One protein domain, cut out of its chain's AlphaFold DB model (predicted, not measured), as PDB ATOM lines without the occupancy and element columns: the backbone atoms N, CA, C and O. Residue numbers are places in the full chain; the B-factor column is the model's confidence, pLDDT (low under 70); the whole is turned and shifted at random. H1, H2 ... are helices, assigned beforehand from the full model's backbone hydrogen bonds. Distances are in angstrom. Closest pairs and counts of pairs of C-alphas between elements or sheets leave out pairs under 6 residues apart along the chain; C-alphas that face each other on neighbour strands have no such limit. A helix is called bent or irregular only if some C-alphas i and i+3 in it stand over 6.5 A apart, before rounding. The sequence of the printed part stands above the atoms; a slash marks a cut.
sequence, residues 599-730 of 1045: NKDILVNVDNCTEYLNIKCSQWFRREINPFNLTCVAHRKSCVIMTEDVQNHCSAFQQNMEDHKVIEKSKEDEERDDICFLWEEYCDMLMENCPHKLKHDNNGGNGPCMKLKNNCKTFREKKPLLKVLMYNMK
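AT A GLANCE: This is residues 599 to 730 of the 1045 residues of an uncharacterized protein of Pneumocystis jirovecii (strain RU7) (UniProt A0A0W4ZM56). A long helix, H3, makes a beam joining two groups of helices: H1 and H2 pack at its beginning, while H4, H5, H6 and H7 cluster near its later half, with H5 folding back the opposite way to H3. H8 leaves this cluster as an arm about perpendicular to H5, and its residues 720 to 728, with the last two printed residues, stick out free. The printed part has 132 residues with eight named helices, H1 to H8 in order along the chain, and no named strand; the class is all helix. The whole is loose, with a radius of gyration of the C-alphas of 18.3 A, and flat, spanning 51 by 44 by 20 A.

HOW THE PARTS SIT: H3, residues 635 to 659, touches H1, residues 606 to 620, with its residues 635 to 643 alone; the closest C-alphas, of Val 606 and Cys 639, are 5.4 A apart. These two helices run opposite ways at a steep tilt of 56 degrees. H2, residues 629 to 633, only just touches H1, with 3 pairs of C-alphas within 8 A, the closest being those of Cys 617 and Cys 632 at 5.4 A. Farther along H3, its residues 650 to 654 alone touch H6, residues 691 to 695, closest at the C-alphas of Gln 654 and Leu 694, 7.1 A apart. H5, residues 672 to 686, is close to H3 but not clearly touching, at a shallow tilt of 22 degrees, opposite ways; their closest C-alphas, of Cys 650 and Leu 686, are 6.8 A apart. H7, residues 704 to 711, and H5 are the hubs, touching three helices each. They touch each other at a steep tilt of 43 degrees, opposite ways, closest at the C-alphas of Cys 683 and Cys 705, 5.5 A. H7 also touches H6, with the C-alphas of Leu 694 and Cys 705 closest at 5.2 A, and H4, residues 662 to 665, with those of Ile 663 and Leu 708 closest at 5.8 A. H8, residues 713 to 728, only just touches H5, with 3 pairs of C-alphas within 8 A, the closest those of Asp 673 and Phe 715 at 6.0 A; the lines stand about perpendicular, at 80 degrees. Every O i to N i+4 pair is within hydrogen-bond range in H2, H3, H6 and H7, against 9 of 11 in H1, 9 of 11 in H5 and 9 of 12 in H8, while H4 is too short for such a pair.

IN THESE COORDINATES: H3 is the longest helix, 35.4 A from C-alpha 635 at (29.786, -22.914, -55.806) to C-alpha 659 at (40.580, 6.044, -38.624). H1 measures 19.8 A, H5 20.3 A and H8 23.9 A, ending at C-alpha 728 at (12.767, -5.093, -18.620). H5 is only just irregular, with C-alphas 678 and 681 6.8 A apart; H8 is irregular, with C-alphas 717 and 720 7.0 A apart, and has a kink of 35 degrees near residue 720.

THE WHOLE: The C-alphas farthest apart, of Glu 624 and Glu 668, are 52.9 A apart. The printed part has no cut, and no link between its helices is long. Mean pLDDT of the printed part is 83.3; it is under 70 at residues 621 to 627, 670 and 698 to 700.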
ATOM      1  N   ASN A 599      30.322 -17.481 -37.436       73.75
ATOM      2  CA  ASN A 599      31.600 -17.189 -36.777       73.75
ATOM      3  C   ASN A 599      32.609 -18.348 -36.913       73.75
ATOM      4  O   ASN A 599      33.264 -18.741 -35.951       73.75
ATOM      5  N   LYS A 600      32.676 -18.934 -38.113       82.88
ATOM      6  CA  LYS A 600      33.607 -20.009 -38.484       82.88
ATOM      7  C   LYS A 600      34.509 -19.547 -39.619       82.88
ATOM      8  O   LYS A 600      34.136 -18.636 -40.353       82.88
ATOM      9  N   ASP A 601      35.622 -20.237 -39.798       88.44
ATOM     10  CA  ASP A 601      36.675 -20.044 -40.802       88.44
ATOM     11  C   ASP A 601      36.292 -20.513 -42.224       88.44
ATOM     12  O   ASP A 601      37.136 -20.903 -43.033       88.44
ATOM     13  N   ILE A 602      34.998 -20.462 -42.552       90.88
ATOM     14  CA  ILE A 602      34.456 -20.975 -43.819       90.88
ATOM     15  C   ILE A 602      34.909 -20.110 -45.000       90.88
ATOM     16  O   ILE A 602      35.172 -20.627 -46.078       90.88
ATOM     17  N   LEU A 603      34.978 -18.790 -44.818       93.25
ATOM     18  CA  LEU A 603      35.300 -17.814 -45.863       93.25
ATOM     19  C   LEU A 603      36.738 -17.284 -45.750       93.25
ATOM     20  O   LEU A 603      37.036 -16.226 -46.301       93.25
ATOM     21  N   VAL A 604      37.627 -18.007 -45.056       92.00
ATOM     22  CA  VAL A 604      39.062 -17.670 -44.994       92.00
ATOM     23  C   VAL A 604      39.693 -17.727 -46.380       92.00
ATOM     24  O   VAL A 604      40.417 -16.815 -46.778       92.00
ATOM     25  N   ASN A 605      39.409 -18.798 -47.116       92.44
ATOM     26  CA  ASN A 605      39.927 -19.047 -48.452       92.44
ATOM     27  C   ASN A 605      38.888 -19.804 -49.297       92.44
ATOM     28  O   ASN A 605      37.836 -20.233 -48.809       92.44
ATOM     29  N   VAL A 606      39.182 -19.939 -50.591       93.75
ATOM     30  CA  VAL A 606      38.274 -20.558 -51.565       93.75
ATOM     31  C   VAL A 606      38.063 -22.046 -51.282       93.75
ATOM     32  O   VAL A 606      36.952 -22.538 -51.489       93.75
ATOM     33  N   ASP A 607      39.080 -22.748 -50.787       93.50
ATOM     34  CA  ASP A 607      39.046 -24.196 -50.567       93.50
ATOM     35  C   ASP A 607      38.147 -24.563 -49.383       93.50
ATOM     36  O   ASP A 607      37.214 -25.346 -49.559       93.50
ATOM     37  N   ASN A 608      38.319 -23.907 -48.229       93.50
ATOM     38  CA  ASN A 608      37.455 -24.056 -47.052       93.50
ATOM     39  C   ASN A 608      35.983 -23.797 -47.409       93.50
ATOM     40  O   ASN A 608      35.081 -24.549 -47.023       93.50
ATOM     41  N   CYS A 609      35.731 -22.735 -48.178       94.88
ATOM     42  CA  CYS A 609      34.390 -22.402 -48.638       94.88
ATOM     43  C   CYS A 609      33.831 -23.501 -49.553       94.88
ATOM     44  O   CYS A 609      32.685 -23.923 -49.392       94.88
ATOM     45  N   THR A 610      34.643 -23.987 -50.494       92.88
ATOM     46  CA  THR A 610      34.250 -25.012 -51.467       92.88
ATOM     47  C   THR A 610      33.951 -26.341 -50.780       92.88
ATOM     48  O   THR A 610      32.917 -26.944 -51.058       92.88
ATOM     49  N   GLU A 611      34.786 -26.774 -49.835       92.12
ATOM     50  CA  GLU A 611      34.560 -27.977 -49.031       92.12
ATOM     51  C   GLU A 611      33.235 -27.895 -48.263       92.12
ATOM     52  O   GLU A 611      32.401 -28.804 -48.328       92.12
ATOM     53  N   TYR A 612      32.988 -26.758 -47.608       90.75
ATOM     54  CA  TYR A 612      31.744 -26.525 -46.888       90.75
ATOM     55  C   TYR A 612      30.516 -26.553 -47.820       90.75
ATOM     56  O   TYR A 612      29.493 -27.168 -47.490       90.75
ATOM     57  N   LEU A 613      30.598 -25.910 -48.991       90.19
ATOM     58  CA  LEU A 613      29.496 -25.883 -49.957       90.19
ATOM     59  C   LEU A 613      29.279 -27.223 -50.661       90.19
ATOM     60  O   LEU A 613      28.126 -27.550 -50.921       90.19
ATOM     61  N   ASN A 614      30.310 -28.039 -50.885       85.88
ATOM     62  CA  ASN A 614      30.151 -29.389 -51.437       85.88
ATOM     63  C   ASN A 614      29.210 -30.242 -50.578       85.88
ATOM     64  O   ASN A 614      28.315 -30.916 -51.089       85.88
ATOM     65  N   ILE A 615      29.355 -30.150 -49.255       83.88
ATOM     66  CA  ILE A 615      28.485 -30.857 -48.316       83.88
ATOM     67  C   ILE A 615      27.098 -30.206 -48.297       83.88
ATOM     68  O   ILE A 615      26.085 -30.887 -48.462       83.88
ATOM     69  N   LYS A 616      27.023 -28.882 -48.123       83.69
ATOM     70  CA  LYS A 616      25.742 -28.198 -47.890       83.69
ATOM     71  C   LYS A 616      24.856 -28.078 -49.121       83.69
ATOM     72  O   LYS A 616      23.649 -28.253 -49.001       83.69
ATOM     73  N   CYS A 617      25.423 -27.850 -50.299       84.38
ATOM     74  CA  CYS A 617      24.647 -27.774 -51.530       84.38
ATOM     75  C   CYS A 617      23.966 -29.102 -51.856       84.38
ATOM     76  O   CYS A 617      22.810 -29.088 -52.264       84.38
ATOM     77  N   SER A 618      24.615 -30.242 -51.588       77.19
ATOM     78  CA  SER A 618      23.982 -31.559 -51.754       77.19
ATOM     79  C   SER A 618      22.731 -31.738 -50.880       77.19
ATOM     80  O   SER A 618      21.774 -32.384 -51.301       77.19
ATOM     81  N   GLN A 619      22.707 -31.120 -49.692       73.19
ATOM     82  CA  GLN A 619      21.546 -31.101 -48.798       73.19
ATOM     83  C   GLN A 619      20.483 -30.121 -49.305       73.19
ATOM     84  O   GLN A 619      19.308 -30.463 -49.381       73.19
ATOM     85  N   TRP A 620      20.890 -28.920 -49.723       74.38
ATOM     86  CA  TRP A 620      19.964 -27.902 -50.223       74.38
ATOM     87  C   TRP A 620      19.318 -28.255 -51.565       74.38
ATOM     88  O   TRP A 620      18.200 -27.824 -51.808       74.38
ATOM     89  N   PHE A 621      19.956 -29.058 -52.421       69.81
ATOM     90  CA  PHE A 621      19.328 -29.560 -53.652       69.81
ATOM     91  C   PHE A 621      18.177 -30.544 -53.401       69.81
ATOM     92  O   PHE A 621      17.380 -30.763 -54.306       69.81
ATOM     93  N   ARG A 622      18.053 -31.111 -52.191       64.81
ATOM     94  CA  ARG A 622      16.904 -31.955 -51.810       64.81
ATOM     95  C   ARG A 622      15.648 -31.143 -51.484       64.81
ATOM     96  O   ARG A 622      14.582 -31.721 -51.319       64.81
ATOM     97  N   ARG A 623      15.779 -29.819 -51.362       63.41
ATOM     98  CA  ARG A 623      14.683 -28.892 -51.065       63.41
ATOM     99  C   ARG A 623      13.979 -28.488 -52.353       63.41
ATOM    100  O   ARG A 623      14.641 -28.185 -53.344       63.41
ATOM    101  N   GLU A 624      12.651 -28.403 -52.320       54.56
ATOM    102  CA  GLU A 624      11.878 -27.859 -53.444       54.56
ATOM    103  C   GLU A 624      12.210 -26.373 -53.674       54.56
ATOM    104  O   GLU A 624      12.277 -25.906 -54.811       54.56
ATOM    105  N   ILE A 625      12.502 -25.640 -52.593       56.91
ATOM    106  CA  ILE A 625      12.947 -24.247 -52.636       56.91
ATOM    107  C   ILE A 625      14.375 -24.181 -52.095       56.91
ATOM    108  O   ILE A 625      14.610 -24.102 -50.893       56.91
ATOM    109  N   ASN A 626      15.366 -24.175 -52.990       64.88
ATOM    110  CA  ASN A 626      16.747 -23.891 -52.605       64.88
ATOM    111  C   ASN A 626      17.013 -22.373 -52.687       64.88
ATOM    112  O   ASN A 626      17.195 -21.847 -53.795       64.88
ATOM    113  N   PRO A 627      17.111 -21.656 -51.548       63.91
ATOM    114  CA  PRO A 627      17.353 -20.216 -51.547       63.91
ATOM    115  C   PRO A 627      18.744 -19.848 -52.075       63.91
ATOM    116  O   PRO A 627      18.982 -18.671 -52.339       63.91
ATOM    117  N   PHE A 628      19.646 -20.821 -52.255       76.50
ATOM    118  CA  PHE A 628      21.017 -20.664 -52.742       76.50
ATOM    119  C   PHE A 628      21.309 -21.476 -54.017       76.50
ATOM    120  O   PHE A 628      22.468 -21.775 -54.298       76.50
ATOM    121  N   ASN A 629      20.273 -21.846 -54.787       76.12
ATOM    122  CA  ASN A 629      20.385 -22.645 -56.017       76.12
ATOM    123  C   ASN A 629      21.525 -22.153 -56.920       76.12
ATOM    124  O   ASN A 629      22.449 -22.909 -57.212       76.12
ATOM    125  N   LEU A 630      21.473 -20.878 -57.322       81.00
ATOM    126  CA  LEU A 630      22.414 -20.328 -58.298       81.00
ATOM    127  C   LEU A 630      23.849 -20.397 -57.777       81.00
ATOM    128  O   LEU A 630      24.759 -20.757 -58.521       81.00
ATOM    129  N   THR A 631      24.043 -20.099 -56.492       83.19
ATOM    130  CA  THR A 631      25.340 -20.252 -55.837       83.19
ATOM    131  C   THR A 631      25.784 -21.711 -55.797       83.19
ATOM    132  O   THR A 631      26.938 -21.993 -56.075       83.19
ATOM    133  N   CYS A 632      24.897 -22.663 -55.521       84.81
ATOM    134  CA  CYS A 632      25.259 -24.078 -55.476       84.81
ATOM    135  C   CYS A 632      25.645 -24.669 -56.835       84.81
ATOM    136  O   CYS A 632      26.566 -25.485 -56.902       84.81
ATOM    137  N   VAL A 633      24.993 -24.223 -57.912       84.00
ATOM    138  CA  VAL A 633      25.337 -24.609 -59.291       84.00
ATOM    139  C   VAL A 633      26.766 -24.183 -59.645       84.00
ATOM    140  O   VAL A 633      27.472 -24.915 -60.332       84.00
ATOM    141  N   ALA A 634      27.222 -23.033 -59.141       84.12
ATOM    142  CA  ALA A 634      28.543 -22.475 -59.426       84.12
ATOM    143  C   ALA A 634      29.385 -22.243 -58.155       84.12
ATOM    144  O   ALA A 634      30.116 -21.255 -58.069       84.12
ATOM    145  N   HIS A 635      29.313 -23.157 -57.179       83.56
ATOM    146  CA  HIS A 635      29.786 -22.914 -55.806       83.56
ATOM    147  C   HIS A 635      31.254 -22.489 -55.715       83.56
ATOM    148  O   HIS A 635      31.565 -21.596 -54.934       83.56
ATOM    149  N   ARG A 636      32.151 -23.024 -56.558       88.94
ATOM    150  CA  ARG A 636      33.554 -22.578 -56.600       88.94
ATOM    151  C   ARG A 636      33.682 -21.113 -57.042       88.94
ATOM    152  O   ARG A 636      34.375 -20.342 -56.385       88.94
ATOM    153  N   LYS A 637      32.980 -20.701 -58.110       88.06
ATOM    154  CA  LYS A 637      32.942 -19.296 -58.577       88.06
ATOM    155  C   LYS A 637      32.336 -18.394 -57.501       88.06
ATOM    156  O   LYS A 637      32.861 -17.318 -57.235       88.06
ATOM    157  N   SER A 638      31.259 -18.836 -56.855       91.94
ATOM    158  CA  SER A 638      30.645 -18.098 -55.751       91.94
ATOM    159  C   SER A 638      31.584 -17.973 -54.549       91.94
ATOM    160  O   SER A 638      31.629 -16.909 -53.941       91.94
ATOM    161  N   CYS A 639      32.355 -19.014 -54.221       94.25
ATOM    162  CA  CYS A 639      33.347 -18.979 -53.151       94.25
ATOM    163  C   CYS A 639      34.437 -17.947 -53.421       94.25
ATOM    164  O   CYS A 639      34.690 -17.149 -52.530       94.25
ATOM    165  N   VAL A 640      34.987 -17.885 -54.643       92.81
ATOM    166  CA  VAL A 640      35.950 -16.836 -55.041       92.81
ATOM    167  C   VAL A 640      35.385 -15.442 -54.758       92.81
ATOM    168  O   VAL A 640      36.010 -14.662 -54.039       92.81
ATOM    169  N   ILE A 641      34.165 -15.168 -55.237       89.94
ATOM    170  CA  ILE A 641      33.486 -13.878 -55.034       89.94
ATOM    171  C   ILE A 641      33.310 -13.581 -53.538       89.94
ATOM    172  O   ILE A 641      33.620 -12.483 -53.085       89.94
ATOM    173  N   MET A 642      32.806 -14.541 -52.755       92.62
ATOM    174  CA  MET A 642      32.566 -14.340 -51.323       92.62
ATOM    175  C   MET A 642      33.859 -14.105 -50.549       92.62
ATOM    176  O   MET A 642      33.883 -13.225 -49.693       92.62
ATOM    177  N   THR A 643      34.912 -14.875 -50.825       92.88
ATOM    178  CA  THR A 643      36.188 -14.762 -50.114       92.88
ATOM    179  C   THR A 643      36.879 -13.445 -50.430       92.88
ATOM    180  O   THR A 643      37.322 -12.768 -49.507       92.88
ATOM    181  N   GLU A 644      36.905 -13.024 -51.698       90.38
ATOM    182  CA  GLU A 644      37.486 -11.737 -52.098       90.38
ATOM    183  C   GLU A 644      36.749 -10.569 -51.426       90.38
ATOM    184  O   GLU A 644      37.360  -9.695 -50.810       90.38
ATOM    185  N   ASP A 645      35.418 -10.603 -51.453       87.69
ATOM    186  CA  ASP A 645      34.578  -9.578 -50.841       87.69
ATOM    187  C   ASP A 645      34.724  -9.536 -49.304       87.69
ATOM    188  O   ASP A 645      34.773  -8.461 -48.709       87.69
ATOM    189  N   VAL A 646      34.869 -10.692 -48.636       90.56
ATOM    190  CA  VAL A 646      35.187 -10.753 -47.195       90.56
ATOM    191  C   VAL A 646      36.566 -10.162 -46.900       90.56
ATOM    192  O   VAL A 646      36.687  -9.380 -45.959       90.56
ATOM    193  N   GLN A 647      37.592 -10.459 -47.700       90.19
ATOM    194  CA  GLN A 647      38.925  -9.876 -47.504       90.19
ATOM    195  C   GLN A 647      38.918  -8.350 -47.681       90.19
ATOM    196  O   GLN A 647      39.558  -7.624 -46.909       90.19
ATOM    197  N   ASN A 648      38.139  -7.842 -48.638       86.94
ATOM    198  CA  ASN A 648      37.923  -6.407 -48.819       86.94
ATOM    199  C   ASN A 648      37.217  -5.792 -47.603       86.94
ATOM    200  O   ASN A 648      37.703  -4.805 -47.050       86.94
ATOM    201  N   HIS A 649      36.138  -6.416 -47.120       86.88
ATOM    202  CA  HIS A 649      35.444  -5.997 -45.897       86.88
ATOM    203  C   HIS A 649      36.363  -5.990 -44.671       86.88
ATOM    204  O   HIS A 649      36.290  -5.072 -43.860       86.88
ATOM    205  N   CYS A 650      37.244  -6.979 -44.525       90.00
ATOM    206  CA  CYS A 650      38.194  -7.034 -43.415       90.00
ATOM    207  C   CYS A 650      39.221  -5.904 -43.477       90.00
ATOM    208  O   CYS A 650      39.531  -5.301 -42.453       90.00
ATOM    209  N   SER A 651      39.703  -5.585 -44.678       88.69
ATOM    210  CA  SER A 651      40.631  -4.472 -44.903       88.69
ATOM    211  C   SER A 651      39.965  -3.129 -44.593       88.69
ATOM    212  O   SER A 651      40.529  -2.309 -43.872       88.69
ATOM    213  N   ALA A 652      38.734  -2.932 -45.074       84.75
ATOM    214  CA  ALA A 652      37.941  -1.742 -44.784       84.75
ATOM    215  C   ALA A 652      37.630  -1.612 -43.287       84.75
ATOM    216  O   ALA A 652      37.779  -0.534 -42.721       84.75
ATOM    217  N   PHE A 653      37.247  -2.711 -42.631       88.69
ATOM    218  CA  PHE A 653      36.955  -2.733 -41.201       88.69
ATOM    219  C   PHE A 653      38.181  -2.380 -40.358       88.69
ATOM    220  O   PHE A 653      38.078  -1.538 -39.469       88.69
ATOM    221  N   GLN A 654      39.344  -2.957 -40.671       89.38
ATOM    222  CA  GLN A 654      40.605  -2.612 -40.014       89.38
ATOM    223  C   GLN A 654      40.924  -1.119 -40.170       89.38
ATOM    224  O   GLN A 654      41.141  -0.442 -39.166       89.38
ATOM    225  N   GLN A 655      40.886  -0.595 -41.399       84.44
ATOM    226  CA  GLN A 655      41.148   0.822 -41.656       84.44
ATOM    227  C   GLN A 655      40.167   1.717 -40.892       84.44
ATOM    228  O   GLN A 655      40.565   2.683 -40.253       84.44
ATOM    229  N   ASN A 656      38.879   1.370 -40.893       83.62
ATOM    230  CA  ASN A 656      37.863   2.121 -40.169       83.62
ATOM    231  C   ASN A 656      38.105   2.097 -38.648       83.62
ATOM    232  O   ASN A 656      37.847   3.106 -37.987       83.62
ATOM    233  N   MET A 657      38.608   0.988 -38.087       85.81
ATOM    234  CA  MET A 657      39.003   0.923 -36.674       85.81
ATOM    235  C   MET A 657      40.174   1.861 -36.356       85.81
ATOM    236  O   MET A 657      40.192   2.467 -35.283       85.81
ATOM    237  N   GLU A 658      41.133   1.984 -37.273       85.44
ATOM    238  CA  GLU A 658      42.277   2.891 -37.157       85.44
ATOM    239  C   GLU A 658      41.838   4.358 -37.287       85.44
ATOM    240  O   GLU A 658      42.093   5.153 -36.380       85.44
ATOM    241  N   ASP A 659      41.083   4.693 -38.337       78.31
ATOM    242  CA  ASP A 659      40.580   6.044 -38.624       78.31
ATOM    243  C   ASP A 659      39.736   6.604 -37.464       78.31
ATOM    244  O   ASP A 659      39.837   7.781 -37.114       78.31
ATOM    245  N   HIS A 660      38.922   5.754 -36.827       79.00
ATOM    246  CA  HIS A 660      38.089   6.137 -35.682       79.00
ATOM    247  C   HIS A 660      38.794   5.965 -34.331       79.00
ATOM    248  O   HIS A 660      38.158   6.172 -33.297       79.00
ATOM    249  N   LYS A 661      40.081   5.590 -34.316       86.44
ATOM    250  CA  LYS A 661      40.877   5.355 -33.099       86.44
ATOM    251  C   LYS A 661      40.195   4.405 -32.109       86.44
ATOM    252  O   LYS A 661      40.253   4.592 -30.894       86.44
ATOM    253  N   VAL A 662      39.542   3.363 -32.623       87.62
ATOM    254  CA  VAL A 662      38.663   2.467 -31.852       87.62
ATOM    255  C   VAL A 662      39.397   1.821 -30.679       87.62
ATOM    256  O   VAL A 662      38.873   1.756 -29.568       87.62
ATOM    257  N   ILE A 663      40.636   1.377 -30.899       89.62
ATOM    258  CA  ILE A 663      41.438   0.713 -29.864       89.62
ATOM    259  C   ILE A 663      41.849   1.681 -28.754       89.62
ATOM    260  O   ILE A 663      41.817   1.299 -27.588       89.62
ATOM    261  N   GLU A 664      42.206   2.918 -29.094       87.19
ATOM    262  CA  GLU A 664      42.573   3.951 -28.121       87.19
ATOM    263  C   GLU A 664      41.355   4.336 -27.273       87.19
ATOM    264  O   GLU A 664      41.372   4.151 -26.058       87.19
ATOM    265  N   LYS A 665      40.249   4.701 -27.929       85.56
ATOM    266  CA  LYS A 665      38.983   5.078 -27.285       85.56
ATOM    267  C   LYS A 665      38.375   3.970 -26.436       85.56
ATOM    268  O   LYS A 665      37.798   4.227 -25.386       85.56
ATOM    269  N   SER A 666      38.548   2.707 -26.831       86.25
ATOM    270  CA  SER A 666      38.085   1.573 -26.017       86.25
ATOM    271  C   SER A 666      38.795   1.453 -24.661       86.25
ATOM    272  O   SER A 666      38.299   0.759 -23.774       86.25
ATOM    273  N   LYS A 667      39.940   2.118 -24.457       85.50
ATOM    274  CA  LYS A 667      40.605   2.171 -23.147       85.50
ATOM    275  C   LYS A 667      39.965   3.199 -22.216       85.50
ATOM    276  O   LYS A 667      40.072   3.042 -21.004       85.50
ATOM    277  N   GLU A 668      39.251   4.190 -22.736       81.38
ATOM    278  CA  GLU A 668      38.618   5.246 -21.942       81.38
ATOM    279  C   GLU A 668      37.288   4.766 -21.344       81.38
ATOM    280  O   GLU A 668      36.416   4.288 -22.064       81.38
ATOM    281  N   ASP A 669      37.099   4.886 -20.025       71.12
ATOM    282  CA  ASP A 669      35.908   4.355 -19.334       71.12
ATOM    283  C   ASP A 669      34.577   4.949 -19.838       71.12
ATOM    284  O   ASP A 669      33.541   4.284 -19.759       71.12
ATOM    285  N   GLU A 670      34.580   6.185 -20.350       69.44
ATOM    286  CA  GLU A 670      33.363   6.849 -20.830       69.44
ATOM    287  C   GLU A 670      32.920   6.370 -22.220       69.44
ATOM    288  O   GLU A 670      31.720   6.189 -22.435       69.44
ATOM    289  N   GLU A 671      33.863   6.116 -23.131       75.69
ATOM    290  CA  GLU A 671      33.579   5.712 -24.518       75.69
ATOM    291  C   GLU A 671      33.602   4.189 -24.727       75.69
ATOM    292  O   GLU A 671      32.974   3.680 -25.661       75.69
ATOM    293  N   ARG A 672      34.288   3.444 -23.847       83.31
ATOM    294  CA  ARG A 672      34.516   1.995 -23.974       83.31
ATOM    295  C   ARG A 672      33.255   1.211 -24.268       83.31
ATOM    296  O   ARG A 672      33.242   0.412 -25.193       83.31
ATOM    297  N   ASP A 673      32.201   1.423 -23.497       81.19
ATOM    298  CA  ASP A 673      30.995   0.611 -23.621       81.19
ATOM    299  C   ASP A 673      30.268   0.845 -24.959       81.19
ATOM    300  O   ASP A 673      29.726  -0.103 -25.520       81.19
ATOM    301  N   ASP A 674      30.284   2.071 -25.491       78.50
ATOM    302  CA  ASP A 674      29.692   2.387 -26.799       78.50
ATOM    303  C   ASP A 674      30.532   1.793 -27.937       78.50
ATOM    304  O   ASP A 674      29.993   1.192 -28.869       78.50
ATOM    305  N   ILE A 675      31.860   1.905 -27.828       84.25
ATOM    306  CA  ILE A 675      32.811   1.281 -28.751       84.25
ATOM    307  C   ILE A 675      32.620  -0.245 -28.759       84.25
ATOM    308  O   ILE A 675      32.470  -0.850 -29.818       84.25
ATOM    309  N   CYS A 676      32.587  -0.875 -27.586       86.25
ATOM    310  CA  CYS A 676      32.425  -2.318 -27.451       86.25
ATOM    311  C   CYS A 676      31.055  -2.788 -27.946       86.25
ATOM    312  O   CYS A 676      30.964  -3.821 -28.601       86.25
ATOM    313  N   PHE A 677      29.989  -2.026 -27.682       79.50
ATOM    314  CA  PHE A 677      28.656  -2.348 -28.181       79.50
ATOM    315  C   PHE A 677      28.604  -2.366 -29.715       79.50
ATOM    316  O   PHE A 677      28.028  -3.290 -30.284       79.50
ATOM    317  N   LEU A 678      29.234  -1.386 -30.372       77.56
ATOM    318  CA  LEU A 678      29.171  -1.222 -31.825       77.56
ATOM    319  C   LEU A 678      30.166  -2.105 -32.591       77.56
ATOM    320  O   LEU A 678      29.802  -2.683 -33.608       77.56
ATOM    321  N   TRP A 679      31.417  -2.203 -32.139       85.19
ATOM    322  CA  TRP A 679      32.511  -2.794 -32.924       85.19
ATOM    323  C   TRP A 679      32.805  -4.259 -32.583       85.19
ATOM    324  O   TRP A 679      33.283  -5.002 -33.442       85.19
ATOM    325  N   GLU A 680      32.521  -4.709 -31.354       85.94
ATOM    326  CA  GLU A 680      32.886  -6.067 -30.920       85.94
ATOM    327  C   GLU A 680      32.134  -7.149 -31.712       85.94
ATOM    328  O   GLU A 680      32.720  -8.170 -32.066       85.94
ATOM    329  N   GLU A 681      30.867  -6.913 -32.066       81.62
ATOM    330  CA  GLU A 681      30.064  -7.884 -32.829       81.62
ATOM    331  C   GLU A 681      30.589  -8.076 -34.261       81.62
ATOM    332  O   GLU A 681      30.565  -9.185 -34.794       81.62
ATOM    333  N   TYR A 682      31.145  -7.021 -34.862       85.69
ATOM    334  CA  TYR A 682      31.824  -7.102 -36.158       85.69
ATOM    335  C   TYR A 682      33.147  -7.867 -36.053       85.69
ATOM    336  O   TYR A 682      33.475  -8.655 -36.942       85.69
ATOM    337  N   CYS A 683      33.868  -7.696 -34.942       89.06
ATOM    338  CA  CYS A 683      35.034  -8.514 -34.642       89.06
ATOM    339  C   CYS A 683      34.668  -9.996 -34.501       89.06
ATOM    340  O   CYS A 683      35.363 -10.834 -35.062       89.06
ATOM    341  N   ASP A 684      33.577 -10.347 -33.816       85.44
ATOM    342  CA  ASP A 684      33.127 -11.745 -33.730       85.44
ATOM    343  C   ASP A 684      32.771 -12.338 -35.102       85.44
ATOM    344  O   ASP A 684      33.081 -13.499 -35.365       85.44
ATOM    345  N   MET A 685      32.176 -11.530 -35.984       83.94
ATOM    346  CA  MET A 685      31.757 -11.949 -37.323       83.94
ATOM    347  C   MET A 685      32.935 -12.206 -38.279       83.94
ATOM    348  O   MET A 685      32.917 -13.159 -39.059       83.94
ATOM    349  N   LEU A 686      33.957 -11.342 -38.256       88.69
ATOM    350  CA  LEU A 686      35.028 -11.347 -39.260       88.69
ATOM    351  C   LEU A 686      36.314 -12.043 -38.810       88.69
ATOM    352  O   LEU A 686      37.074 -12.513 -39.652       88.69
ATOM    353  N   MET A 687      36.593 -12.108 -37.509       89.31
ATOM    354  CA  MET A 687      37.923 -12.471 -37.000       89.31
ATOM    355  C   MET A 687      38.387 -13.875 -37.379       89.31
ATOM    356  O   MET A 687      39.558 -14.037 -37.706       89.31
ATOM    357  N   GLU A 688      37.490 -14.862 -37.383       89.44
ATOM    358  CA  GLU A 688      37.834 -16.228 -37.807       89.44
ATOM    359  C   GLU A 688      37.978 -16.350 -39.330       89.44
ATOM    360  O   GLU A 688      38.676 -17.235 -39.806       89.44
ATOM    361  N   ASN A 689      37.381 -15.436 -40.103       90.12
ATOM    362  CA  ASN A 689      37.516 -15.393 -41.564       90.12
ATOM    363  C   ASN A 689      38.719 -14.552 -42.031       90.12
ATOM    364  O   ASN A 689      39.167 -14.684 -43.165       90.12
ATOM    365  N   CYS A 690      39.266 -13.704 -41.156       90.69
ATOM    366  CA  CYS A 690      40.395 -12.816 -41.444       90.69
ATOM    367  C   CYS A 690      41.440 -12.826 -40.316       90.69
ATOM    368  O   CYS A 690      41.774 -11.766 -39.764       90.69
ATOM    369  N   PRO A 691      41.981 -14.005 -39.956       87.50
ATOM    370  CA  PRO A 691      42.830 -14.147 -38.779       87.50
ATOM    371  C   PRO A 691      44.102 -13.295 -38.865       87.50
ATOM    372  O   PRO A 691      44.453 -12.634 -37.891       87.50
ATOM    373  N   HIS A 692      44.739 -13.217 -40.035       85.25
ATOM    374  CA  HIS A 692      45.989 -12.470 -40.230       85.25
ATOM    375  C   HIS A 692      45.856 -10.942 -40.132       85.25
ATOM    376  O   HIS A 692      46.861 -10.271 -39.947       85.25
ATOM    377  N   LYS A 693      44.643 -10.388 -40.276       85.19
ATOM    378  CA  LYS A 693      44.407  -8.932 -40.207       85.19
ATOM    379  C   LYS A 693      43.770  -8.495 -38.894       85.19
ATOM    380  O   LYS A 693      44.030  -7.401 -38.405       85.19
ATOM    381  N   LEU A 694      42.882  -9.326 -38.345       90.25
ATOM    382  CA  LEU A 694      42.022  -8.943 -37.223       90.25
ATOM    383  C   LEU A 694      42.388  -9.657 -35.920       90.25
ATOM    384  O   LEU A 694      42.296  -9.053 -34.847       90.25
ATOM    385  N   LYS A 695      42.789 -10.930 -35.999       86.75
ATOM    386  CA  LYS A 695      43.098 -11.769 -34.832       86.75
ATOM    387  C   LYS A 695      44.555 -11.613 -34.412       86.75
ATOM    388  O   LYS A 695      44.828 -11.385 -33.235       86.75
ATOM    389  N   HIS A 696      45.453 -11.649 -35.387       84.06
ATOM    390  CA  HIS A 696      46.891 -11.470 -35.225       84.06
ATOM    391  C   HIS A 696      47.335 -10.161 -35.884       84.06
ATOM    392  O   HIS A 696      46.688  -9.697 -36.821       84.06
ATOM    393  N   ASP A 697      48.389  -9.534 -35.363       74.38
ATOM    394  CA  ASP A 697      49.090  -8.464 -36.073       74.38
ATOM    395  C   ASP A 697      50.201  -9.039 -36.971       74.38
ATOM    396  O   ASP A 697      50.503 -10.234 -36.925       74.38
ATOM    397  N   ASN A 698      50.812  -8.182 -37.796       65.06
ATOM    398  CA  ASN A 698      51.841  -8.581 -38.765       65.06
ATOM    399  C   ASN A 698      53.077  -9.244 -38.125       65.06
ATOM    400  O   ASN A 698      53.836  -9.904 -38.829       65.06
ATOM    401  N   ASN A 699      53.264  -9.100 -36.808       65.06
ATOM    402  CA  ASN A 699      54.394  -9.647 -36.058       65.06
ATOM    403  C   ASN A 699      53.990 -10.861 -35.195       65.06
ATOM    404  O   ASN A 699      54.745 -11.269 -34.315       65.06
ATOM    405  N   GLY A 700      52.794 -11.427 -35.406       61.81
ATOM    406  CA  GLY A 700      52.274 -12.559 -34.630       61.81
ATOM    407  C   GLY A 700      51.707 -12.189 -33.251       61.81
ATOM    408  O   GLY A 700      51.287 -13.073 -32.506       61.81
ATOM    409  N   GLY A 701      51.654 -10.898 -32.912       74.25
ATOM    410  CA  GLY A 701      51.021 -10.359 -31.709       74.25
ATOM    411  C   GLY A 701      49.500 -10.229 -31.833       74.25
ATOM    412  O   GLY A 701      48.879 -10.709 -32.782       74.25
ATOM    413  N   ASN A 702      48.858  -9.577 -30.856       83.50
ATOM    414  CA  ASN A 702      47.402  -9.394 -30.858       83.50
ATOM    415  C   ASN A 702      46.965  -8.391 -31.938       83.50
ATOM    416  O   ASN A 702      47.288  -7.201 -31.867       83.50
ATOM    417  N   GLY A 703      46.137  -8.851 -32.876       86.62
ATOM    418  CA  GLY A 703      45.487  -8.005 -33.874       86.62
ATOM    419  C   GLY A 703      44.483  -7.015 -33.259       86.62
ATOM    420  O   GLY A 703      44.171  -7.089 -32.060       86.62
ATOM    421  N   PRO A 704      43.952  -6.070 -34.055       91.06
ATOM    422  CA  PRO A 704      43.054  -5.019 -33.578       91.06
ATOM    423  C   PRO A 704      41.805  -5.582 -32.891       91.06
ATOM    424  O   PRO A 704      41.424  -5.099 -31.825       91.06
ATOM    425  N   CYS A 705      41.206  -6.658 -33.404       92.62
ATOM    426  CA  CYS A 705      40.038  -7.244 -32.756       92.62
ATOM    427  C   CYS A 705      40.364  -7.958 -31.444       92.62
ATOM    428  O   CYS A 705      39.567  -7.889 -30.510       92.62
ATOM    429  N   MET A 706      41.523  -8.612 -31.332       90.88
ATOM    430  CA  MET A 706      41.944  -9.207 -30.057       90.88
ATOM    431  C   MET A 706      42.246  -8.130 -29.011       90.88
ATOM    432  O   MET A 706      41.822  -8.253 -27.861       90.88
ATOM    433  N   LYS A 707      42.885  -7.027 -29.419       92.31
ATOM    434  CA  LYS A 707      43.084  -5.844 -28.568       92.31
ATOM    435  C   LYS A 707      41.744  -5.260 -28.102       92.31
ATOM    436  O   LYS A 707      41.567  -5.046 -26.904       92.31
ATOM    437  N   LEU A 708      40.783  -5.085 -29.013       92.31
ATOM    438  CA  LEU A 708      39.441  -4.609 -28.670       92.31
ATOM    439  C   LEU A 708      38.740  -5.562 -27.695       92.31
ATOM    440  O   LEU A 708      38.250  -5.118 -26.662       92.31
ATOM    441  N   LYS A 709      38.748  -6.872 -27.965       90.31
ATOM    442  CA  LYS A 709      38.178  -7.888 -27.067       90.31
ATOM    443  C   LYS A 709      38.766  -7.789 -25.658       90.31
ATOM    444  O   LYS A 709      38.021  -7.868 -24.681       90.31
ATOM    445  N   ASN A 710      40.076  -7.599 -25.533       89.50
ATOM    446  CA  ASN A 710      40.722  -7.445 -24.230       89.50
ATOM    447  C   ASN A 710      40.230  -6.189 -23.498       89.50
ATOM    448  O   ASN A 710      39.831  -6.286 -22.336       89.50
ATOM    449  N   ASN A 711      40.155  -5.048 -24.187       90.44
ATOM    450  CA  ASN A 711      39.630  -3.804 -23.612       90.44
ATOM    451  C   ASN A 711      38.145  -3.937 -23.219       90.44
ATOM    452  O   ASN A 711      37.726  -3.457 -22.166       90.44
ATOM    453  N   CYS A 712      37.363  -4.676 -24.008       89.94
ATOM    454  CA  CYS A 712      35.941  -4.934 -23.786       89.94
ATOM    455  C   CYS A 712      35.644  -6.024 -22.745       89.94
ATOM    456  O   CYS A 712      34.476  -6.331 -22.512       89.94
ATOM    457  N   LYS A 713      36.649  -6.612 -22.077       87.56
ATOM    458  CA  LYS A 713      36.431  -7.683 -21.086       87.56
ATOM    459  C   LYS A 713      35.443  -7.270 -19.987       87.56
ATOM    460  O   LYS A 713      34.472  -7.981 -19.741       87.56
ATOM    461  N   THR A 714      35.630  -6.087 -19.405       82.12
ATOM    462  CA  THR A 714      34.743  -5.563 -18.351       82.12
ATOM    463  C   THR A 714      33.346  -5.223 -18.871       82.12
ATOM    464  O   THR A 714      32.370  -5.308 -18.124       82.12
ATOM    465  N   PHE A 715      33.229  -4.842 -20.145       82.81
ATOM    466  CA  PHE A 715      31.943  -4.626 -20.796       82.81
ATOM    467  C   PHE A 715      31.209  -5.947 -21.024       82.81
ATOM    468  O   PHE A 715      30.029  -6.038 -20.704       82.81
ATOM    469  N   ARG A 716      31.894  -6.994 -21.499       81.50
ATOM    470  CA  ARG A 716      31.305  -8.324 -21.726       81.50
ATOM    471  C   ARG A 716      30.691  -8.929 -20.474       81.50
ATOM    472  O   ARG A 716      29.610  -9.497 -20.556       81.50
ATOM    473  N   GLU A 717      31.332  -8.760 -19.324       80.38
ATOM    474  CA  GLU A 717      30.795  -9.212 -18.034       80.38
ATOM    475  C   GLU A 717      29.501  -8.465 -17.655       80.38
ATOM    476  O   GLU A 717      28.580  -9.046 -17.082       80.38
ATOM    477  N   LYS A 718      29.389  -7.183 -18.028       77.19
ATOM    478  CA  LYS A 718      28.205  -6.344 -17.771       77.19
ATOM    479  C   LYS A 718      27.126  -6.468 -18.853       77.19
ATOM    480  O   LYS A 718      25.955  -6.244 -18.556       77.19
ATOM    481  N   LYS A 719      27.485  -6.814 -20.095       77.62
ATOM    482  CA  LYS A 719      26.606  -6.815 -21.282       77.62
ATOM    483  C   LYS A 719      25.330  -7.645 -21.072       77.62
ATOM    484  O   LYS A 719      24.262  -7.111 -21.369       77.62
ATOM    485  N   PRO A 720      25.365  -8.879 -20.525       72.81
ATOM    486  CA  PRO A 720      24.150  -9.641 -20.236       72.81
ATOM    487  C   PRO A 720      23.214  -8.911 -19.269       72.81
ATOM    488  O   PRO A 720      22.012  -8.849 -19.500       72.81
ATOM    489  N   LEU A 721      23.769  -8.302 -18.220       72.62
ATOM    490  CA  LEU A 721      22.997  -7.596 -17.200       72.62
ATOM    491  C   LEU A 721      22.366  -6.314 -17.755       72.62
ATOM    492  O   LEU A 721      21.199  -6.039 -17.486       72.62
ATOM    493  N   LEU A 722      23.107  -5.568 -18.578       73.25
ATOM    494  CA  LEU A 722      22.591  -4.397 -19.287       73.25
ATOM    495  C   LEU A 722      21.485  -4.783 -20.277       73.25
ATOM    496  O   LEU A 722      20.459  -4.112 -20.317       73.25
ATOM    497  N   LYS A 723      21.645  -5.890 -21.016       72.31
ATOM    498  CA  LYS A 723      20.606  -6.411 -21.918       72.31
ATOM    499  C   LYS A 723      19.334  -6.808 -21.166       72.31
ATOM    500  O   LYS A 723      18.249  -6.467 -21.622       72.31
ATOM    501  N   VAL A 724      19.452  -7.473 -20.014       75.00
ATOM    502  CA  VAL A 724      18.299  -7.812 -19.155       75.00
ATOM    503  C   VAL A 724      17.596  -6.549 -18.659       75.00
ATOM    504  O   VAL A 724      16.371  -6.470 -18.687       75.00
ATOM    505  N   LEU A 725      18.358  -5.543 -18.235       76.38
ATOM    506  CA  LEU A 725      17.801  -4.279 -17.769       76.38
ATOM    507  C   LEU A 725      17.068  -3.540 -18.902       76.38
ATOM    508  O   LEU A 725      15.927  -3.133 -18.719       76.38
ATOM    509  N   MET A 726      17.679  -3.433 -20.089       78.50
ATOM    510  CA  MET A 726      17.036  -2.867 -21.281       78.50
ATOM    511  C   MET A 726      15.762  -3.628 -21.656       78.50
ATOM    512  O   MET A 726      14.740  -3.002 -21.907       78.50
ATOM    513  N   TYR A 727      15.801  -4.964 -21.640       77.06
ATOM    514  CA  TYR A 727      14.639  -5.816 -21.900       77.06
ATOM    515  C   TYR A 727      13.493  -5.514 -20.926       77.06
ATOM    516  O   TYR A 727      12.343  -5.388 -21.333       77.06
ATOM    517  N   ASN A 728      13.789  -5.372 -19.633       77.62
ATOM    518  CA  ASN A 728      12.767  -5.093 -18.620       77.62
ATOM    519  C   ASN A 728      12.236  -3.655 -18.679       77.62
ATOM    520  O   ASN A 728      11.135  -3.387 -18.206       77.62
ATOM    521  N   MET A 729      13.000  -2.746 -19.279       81.56
ATOM    522  CA  MET A 729      12.600  -1.364 -19.539       81.56
ATOM    523  C   MET A 729      12.028  -1.155 -20.945       81.56
ATOM    524  O   MET A 729      11.852  -0.011 -21.359       81.56
ATOM    525  N   LYS A 730      11.730  -2.232 -21.681       82.94
ATOM    526  CA  LYS A 730      11.097  -2.145 -23.002       82.94
ATOM    527  C   LYS A 730       9.828  -1.284 -22.967       82.94
ATOM    528  O   LYS A 730       9.045  -1.345 -22.019       82.94
TER     529      LYS A 730